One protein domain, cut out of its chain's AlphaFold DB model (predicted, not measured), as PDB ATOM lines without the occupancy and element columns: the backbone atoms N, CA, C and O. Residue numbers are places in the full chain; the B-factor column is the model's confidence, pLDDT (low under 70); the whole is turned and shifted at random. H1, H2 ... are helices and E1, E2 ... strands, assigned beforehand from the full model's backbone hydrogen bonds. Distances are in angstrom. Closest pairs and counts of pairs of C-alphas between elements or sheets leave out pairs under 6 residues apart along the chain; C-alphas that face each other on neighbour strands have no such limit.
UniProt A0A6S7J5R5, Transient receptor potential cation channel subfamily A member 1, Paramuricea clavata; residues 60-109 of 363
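What this domain is: This is residues 60 to 109 of the 363 residues of the protein "Transient receptor potential cation channel subfamily A member 1" of Paramuricea clavata (UniProt A0A6S7J5R5). Two arms stick out from a small body: the first part of a long helix, H1, with residues 60 to 69 standing free, and the tip of a two-stranded hairpin, E1 and E2, with residues 78 to 83 standing free. The body gathers the end of H1, the base of the hairpin, the short helices H2 and H3 and the last stretch of the printed part, with H2 packed on the end of H1. The printed part has 50 residues, with three named helices and two named strands in the order H1, E1, E2, H2, H3; the sheet has the order E1 - E2 and is antiparallel, and the class is mostly helix. The whole is only just loose, close to compact, with a radius of gyration of the C-alphas of 11.9 A and spans of 37 by 28 by 21 A.

How they stand to each other: E1, residues 76 to 78, and E2, residues 83 to 85, form an antiparallel hairpin, with 166 degrees between their directions. The C-alphas of Arg 78 and Met 83 face each other at 4.6 A. N 77 and O 84 are within hydrogen-bond range at 3.0 A, and N 84 and O 77 at 2.9 A. H1, residues 62 to 75, has its closest C-alphas to E2 at His 75 and Phe 85, 5.7 A apart. H1 touches H2, residues 89 to 94, with residues 74 to 75 alone; the closest C-alphas are those of Met 74 and Cys 90, 4.8 A apart. H1 and H2 run opposite ways at a steep tilt of 63 degrees. E1 and H2 are only just apart, their closest C-alphas 8.3 A from each other. H3, residues 99 to 102, touches no helix; it is only just apart from H2, with the closest C-alphas at 8.2 A. In H1 and H2 every O i to N i+4 pair is within hydrogen-bond range, while H3, with 4 residues, is too short for such a pair and has its one O i to N i+3 pair within range.

Where its parts are: E1 measures 6.3 A from first to last C-alpha and E2 6.9 A. H1 begins at C-alpha 62 (20.133, -37.871, 10.519) and ends at C-alpha 75 (10.580, -47.938, 24.455), 19.7 A away. H2 measures 8.4 A. H3 measures 5.1 A and ends at C-alpha 102 (20.869, -54.750, 28.842).

The domain as a whole: The two C-alphas farthest apart are those of Pro 60 and Ser 109, at 37.4 A. Without the stretches that stand free, the body of 34 residues spans 21 by 20 by 14 A. The printed part has no cut, and the four links between named elements are tight. The mean pLDDT of the printed part is 83.4, and residues 106 to 109 are under 70 in this model.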
ATOM      1  N   PRO A  60      21.800 -33.026   8.032       88.19
ATOM      2  CA  PRO A  60      22.851 -33.134   9.036       88.19
ATOM      3  C   PRO A  60      22.304 -33.630  10.380       88.19
ATOM      4  O   PRO A  60      21.312 -33.115  10.889       88.19
ATOM      5  N   GLY A  61      22.946 -34.650  10.952       84.56
ATOM      6  CA  GLY A  61      22.492 -35.274  12.199       84.56
ATOM      7  C   GLY A  61      21.446 -36.385  12.034       84.56
ATOM      8  O   GLY A  61      21.028 -36.941  13.048       84.56
ATOM      9  N   HIS A  62      21.077 -36.776  10.802       87.88
ATOM     10  CA  HIS A  62      20.133 -37.871  10.519       87.88
ATOM     11  C   HIS A  62      20.359 -39.110  11.391       87.88
ATOM     12  O   HIS A  62      19.443 -39.564  12.069       87.88
ATOM     13  N   SER A  63      21.587 -39.637  11.426       87.25
ATOM     14  CA  SER A  63      21.902 -40.861  12.171       87.25
ATOM     15  C   SER A  63      21.666 -40.730  13.676       87.25
ATOM     16  O   SER A  63      21.400 -41.728  14.339       87.25
ATOM     17  N   TYR A  64      21.780 -39.522  14.234       86.19
ATOM     18  CA  TYR A  64      21.461 -39.264  15.634       86.19
ATOM     19  C   TYR A  64      19.946 -39.180  15.838       86.19
ATOM     20  O   TYR A  64      19.407 -39.911  16.667       86.19
ATOM     21  N   PHE A  65      19.245 -38.365  15.042       87.94
ATOM     22  CA  PHE A  65      17.791 -38.215  15.147       87.94
ATOM     23  C   PHE A  65      17.055 -39.538  14.925       87.94
ATOM     24  O   PHE A  65      16.189 -39.887  15.718       87.94
ATOM     25  N   GLN A  66      17.475 -40.331  13.939       89.62
ATOM     26  CA  GLN A  66      16.924 -41.660  13.681       89.62
ATOM     27  C   GLN A  66      17.153 -42.622  14.856       89.62
ATOM     28  O   GLN A  66      16.275 -43.416  15.187       89.62
ATOM     29  N   LYS A  67      18.322 -42.567  15.516       88.25
ATOM     30  CA  LYS A  67      18.578 -43.374  16.723       88.25
ATOM     31  C   LYS A  67      17.628 -42.994  17.857       88.25
ATOM     32  O   LYS A  67      17.121 -43.889  18.528       88.25
ATOM     33  N   VAL A  68      17.387 -41.697  18.054       87.12
ATOM     34  CA  VAL A  68      16.442 -41.192  19.060       87.12
ATOM     35  C   VAL A  68      15.012 -41.607  18.709       87.12
ATOM     36  O   VAL A  68      14.347 -42.212  19.541       87.12
ATOM     37  N   GLU A  69      14.560 -41.370  17.476       88.56
ATOM     38  CA  GLU A  69      13.230 -41.752  16.974       88.56
ATOM     39  C   GLU A  69      12.972 -43.251  17.182       88.56
ATOM     40  O   GLU A  69      12.006 -43.631  17.842       88.56
ATOM     41  N   LYS A  70      13.918 -44.102  16.766       88.62
ATOM     42  CA  LYS A  70      13.848 -45.552  16.974       88.62
ATOM     43  C   LYS A  70      13.807 -45.933  18.452       88.62
ATOM     44  O   LYS A  70      13.116 -46.874  18.831       88.62
ATOM     45  N   PHE A  71      14.558 -45.239  19.305       87.81
ATOM     46  CA  PHE A  71      14.503 -45.474  20.745       87.81
ATOM     47  C   PHE A  71      13.113 -45.153  21.307       87.81
ATOM     48  O   PHE A  71      12.569 -45.960  22.060       87.81
ATOM     49  N   PHE A  72      12.511 -44.034  20.893       87.94
ATOM     50  CA  PHE A  72      11.142 -43.680  21.262       87.94
ATOM     51  C   PHE A  72      10.130 -44.729  20.793       87.94
ATOM     52  O   PHE A  72       9.303 -45.164  21.583       87.94
ATOM     53  N   GLU A  73      10.222 -45.205  19.555       88.00
ATOM     54  CA  GLU A  73       9.329 -46.252  19.040       88.00
ATOM     55  C   GLU A  73       9.455 -47.573  19.814       88.00
ATOM     56  O   GLU A  73       8.457 -48.230  20.119       88.00
ATOM     57  N   MET A  74      10.683 -47.963  20.163       87.44
ATOM     58  CA  MET A  74      10.951 -49.223  20.860       87.44
ATOM     59  C   MET A  74      10.582 -49.193  22.344       87.44
ATOM     60  O   MET A  74      10.275 -50.246  22.892       87.44
ATOM     61  N   HIS A  75      10.649 -48.030  22.994       87.44
ATOM     62  CA  HIS A  75      10.580 -47.938  24.455       87.44
ATOM     63  C   HIS A  75       9.516 -47.009  24.994       87.44
ATOM     64  O   HIS A  75       9.320 -46.997  26.200       87.44
ATOM     65  N   TYR A  76       8.847 -46.225  24.159       87.50
ATOM     66  CA  TYR A  76       7.782 -45.356  24.622       87.50
ATOM     67  C   TYR A  76       6.456 -45.754  24.004       87.50
ATOM     68  O   TYR A  76       6.348 -46.098  22.827       87.50
ATOM     69  N   GLU A  77       5.431 -45.665  24.831       86.50
ATOM     70  CA  GLU A  77       4.046 -45.678  24.409       86.50
ATOM     71  C   GLU A  77       3.501 -44.257  24.570       86.50
ATOM     72  O   GLU A  77       3.711 -43.624  25.607       86.50
ATOM     73  N   ARG A  78       2.875 -43.720  23.517       88.50
ATOM     74  CA  ARG A  78       2.437 -42.319  23.449       88.50
ATOM     75  C   ARG A  78       0.954 -42.237  23.107       88.50
ATOM     76  O   ARG A  78       0.511 -42.882  22.161       88.50
ATOM     77  N   GLY A  79       0.238 -41.413  23.858       85.12
ATOM     78  CA  GLY A  79      -1.100 -40.908  23.559       85.12
ATOM     79  C   GLY A  79      -1.082 -39.382  23.396       85.12
ATOM     80  O   GLY A  79      -0.022 -38.766  23.287       85.12
ATOM     81  N   GLU A  80      -2.250 -38.748  23.397       82.00
ATOM     82  CA  GLU A  80      -2.441 -37.301  23.301       82.00
ATOM     83  C   GLU A  80      -1.871 -36.569  24.524       82.00
ATOM     84  O   GLU A  80      -1.249 -35.520  24.372       82.00
ATOM     85  N   LEU A  81      -2.083 -37.115  25.727       77.88
ATOM     86  CA  LEU A  81      -1.541 -36.589  26.991       77.88
ATOM     87  C   LEU A  81      -0.792 -37.665  27.792       77.88
ATOM     88  O   LEU A  81      -0.449 -37.460  28.955       77.88
ATOM     89  N   TYR A  82      -0.539 -38.809  27.161       82.56
ATOM     90  CA  TYR A  82       0.099 -39.964  27.765       82.56
ATOM     91  C   TYR A  82       1.479 -40.182  27.160       82.56
ATOM     92  O   TYR A  82       1.643 -40.188  25.941       82.56
ATOM     93  N   MET A  83       2.477 -40.405  28.006       86.00
ATOM     94  CA  MET A  83       3.770 -40.908  27.572       86.00
ATOM     95  C   MET A  83       4.345 -41.780  28.676       86.00
ATOM     96  O   MET A  83       4.606 -41.301  29.776       86.00
ATOM     97  N   GLU A  84       4.560 -43.052  28.372       85.06
ATOM     98  CA  GLU A  84       5.135 -44.009  29.309       85.06
ATOM     99  C   GLU A  84       6.388 -44.637  28.717       85.06
ATOM    100  O   GLU A  84       6.394 -45.061  27.561       85.06
ATOM    101  N   PHE A  85       7.438 -44.720  29.533       86.25
ATOM    102  CA  PHE A  85       8.618 -45.511  29.223       86.25
ATOM    103  C   PHE A  85       8.403 -46.972  29.628       86.25
ATOM    104  O   PHE A  85       8.153 -47.290  30.790       86.25
ATOM    105  N   LEU A  86       8.571 -47.867  28.666       84.62
ATOM    106  CA  LEU A  86       8.423 -49.304  28.789       84.62
ATOM    107  C   LEU A  86       9.795 -49.974  28.666       84.62
ATOM    108  O   LEU A  86      10.356 -50.182  27.579       84.62
ATOM    109  N   LYS A  87      10.350 -50.342  29.821       81.00
ATOM    110  CA  LYS A  87      11.604 -51.091  29.894       81.00
ATOM    111  C   LYS A  87      11.458 -52.442  29.183       81.00
ATOM    112  O   LYS A  87      10.472 -53.146  29.374       81.00
ATOM    113  N   LYS A  88      12.480 -52.822  28.405       81.38
ATOM    114  CA  LYS A  88      12.567 -54.088  27.643       81.38
ATOM    115  C   LYS A  88      11.469 -54.298  26.586       81.38
ATOM    116  O   LYS A  88      11.459 -55.347  25.952       81.38
ATOM    117  N   ASP A  89      10.635 -53.300  26.294       83.38
ATOM    118  CA  ASP A  89       9.597 -53.399  25.252       83.38
ATOM    119  C   ASP A  89      10.177 -53.565  23.832       83.38
ATOM    120  O   ASP A  89       9.535 -54.109  22.933       83.38
ATOM    121  N   CYS A  90      11.459 -53.231  23.648       85.75
ATOM    122  CA  CYS A  90      12.211 -53.577  22.442       85.75
ATOM    123  C   CYS A  90      12.231 -55.088  22.153       85.75
ATOM    124  O   CYS A  90      12.270 -55.477  20.987       85.75
ATOM    125  N   LEU A  91      12.188 -55.942  23.186       85.00
ATOM    126  CA  LEU A  91      12.124 -57.391  23.015       85.00
ATOM    127  C   LEU A  91      10.783 -57.798  22.396       85.00
ATOM    128  O   LEU A  91      10.771 -58.576  21.450       85.00
ATOM    129  N   SER A  92       9.680 -57.222  22.873       81.94
ATOM    130  CA  SER A  92       8.335 -57.466  22.341       81.94
ATOM    131  C   SER A  92       8.183 -56.944  20.910       81.94
ATOM    132  O   SER A  92       7.613 -57.620  20.061       81.94
ATOM    133  N   LYS A  93       8.716 -55.748  20.623       82.62
ATOM    134  CA  LYS A  93       8.549 -55.069  19.325       82.62
ATOM    135  C   LYS A  93       9.512 -55.543  18.235       82.62
ATOM    136  O   LYS A  93       9.143 -55.581  17.068       82.62
ATOM    137  N   VAL A  94      10.759 -55.853  18.594       83.75
ATOM    138  CA  VAL A  94      11.854 -56.137  17.639       83.75
ATOM    139  C   VAL A  94      12.408 -57.557  17.812       83.75
ATOM    140  O   VAL A  94      13.283 -57.979  17.059       83.75
ATOM    141  N   GLY A  95      11.942 -58.311  18.811       84.00
ATOM    142  CA  GLY A  95      12.432 -59.661  19.105       84.00
ATOM    143  C   GLY A  95      13.818 -59.696  19.755       84.00
ATOM    144  O   GLY A  95      14.375 -60.775  19.943       84.00
ATOM    145  N   ARG A  96      14.406 -58.540  20.096       86.94
ATOM    146  CA  ARG A  96      15.742 -58.456  20.707       86.94
ATOM    147  C   ARG A  96      15.872 -57.300  21.695       86.94
ATOM    148  O   ARG A  96      15.341 -56.213  21.474       86.94
ATOM    149  N   SER A  97      16.647 -57.516  22.754       84.94
ATOM    150  CA  SER A  97      16.994 -56.469  23.720       84.94
ATOM    151  C   SER A  97      18.013 -55.491  23.131       84.94
ATOM    152  O   SER A  97      18.999 -55.908  22.527       84.94
ATOM    153  N   CYS A  98      17.787 -54.187  23.291       86.31
ATOM    154  CA  CYS A  98      18.762 -53.159  22.927       86.31
ATOM    155  C   CYS A  98      19.805 -52.964  24.042       86.31
ATOM    156  O   CYS A  98      19.537 -53.289  25.201       86.31
ATOM    157  N   ASN A  99      20.951 -52.358  23.712       85.38
ATOM    158  CA  ASN A  99      22.038 -52.112  24.672       85.38
ATOM    159  C   ASN A  99      21.568 -51.318  25.909       85.38
ATOM    160  O   ASN A  99      21.932 -51.632  27.037       85.38
ATOM    161  N   ALA A 100      20.679 -50.339  25.716       81.69
ATOM    162  CA  ALA A 100      20.132 -49.547  26.818       81.69
ATOM    163  C   ALA A 100      19.292 -50.381  27.806       81.69
ATOM    164  O   ALA A 100      19.222 -50.060  28.988       81.69
ATOM    165  N   CYS A 101      18.650 -51.456  27.340       83.94
ATOM    166  CA  CYS A 101      17.902 -52.367  28.205       83.94
ATOM    167  C   CYS A 101      18.776 -53.441  28.856       83.94
ATOM    168  O   CYS A 101      18.379 -53.970  29.894       83.94
ATOM    169  N   THR A 102      19.920 -53.789  28.259       83.38
ATOM    170  CA  THR A 102      20.869 -54.750  28.842       83.38
ATOM    171  C   THR A 102      21.719 -54.121  29.940       83.38
ATOM    172  O   THR A 102      22.006 -54.783  30.928       83.38
ATOM    173  N   GLU A 103      22.074 -52.843  29.802       84.06
ATOM    174  CA  GLU A 103      22.919 -52.093  30.747       84.06
ATOM    175  C   GLU A 103      22.099 -51.284  31.769       84.06
ATOM    176  O   GLU A 103      22.554 -50.281  32.311       84.06
ATOM    177  N   TRP A 104      20.847 -51.671  32.011       77.81
ATOM    178  CA  TRP A 104      19.930 -50.897  32.843       77.81
ATOM    179  C   TRP A 104      20.319 -50.916  34.331       77.81
ATOM    180  O   TRP A 104      20.443 -51.982  34.927       77.81
ATOM    181  N   ILE A 105      20.414 -49.730  34.943       75.25
ATOM    182  CA  ILE A 105      20.819 -49.543  36.354       75.25
ATOM    183  C   ILE A 105      19.614 -49.215  37.273       75.25
ATOM    184  O   ILE A 105      19.742 -49.162  38.492       75.25
ATOM    185  N   GLY A 106      18.416 -49.000  36.721       68.25
ATOM    186  CA  GLY A 106      17.209 -48.680  37.499       68.25
ATOM    187  C   GLY A 106      16.428 -49.907  38.011       68.25
ATOM    188  O   GLY A 106      16.864 -51.046  37.848       68.25
ATOM    189  N   PRO A 107      15.204 -49.713  38.542       68.56
ATOM    190  CA  PRO A 107      14.358 -50.800  39.045       68.56
ATOM    191  C   PRO A 107      14.105 -51.907  38.008       68.56
ATOM    192  O   PRO A 107      13.956 -51.635  36.810       68.56
ATOM    193  N   GLU A 108      14.051 -53.170  38.456       63.09
ATOM    194  CA  GLU A 108      13.966 -54.313  37.537       63.09
ATOM    195  C   GLU A 108      12.572 -54.481  36.918       63.09
ATOM    196  O   GLU A 108      12.475 -54.814  35.735       63.09
ATOM    197  N   SER A 109      11.518 -54.142  37.672       58.88
ATOM    198  CA  SER A 109      10.131 -54.114  37.204       58.88
ATOM    199  C   SER A 109       9.552 -52.698  37.242       58.88
ATOM    200  O   SER A 109       9.104 -52.226  38.288       58.88
TER     201      SER A 109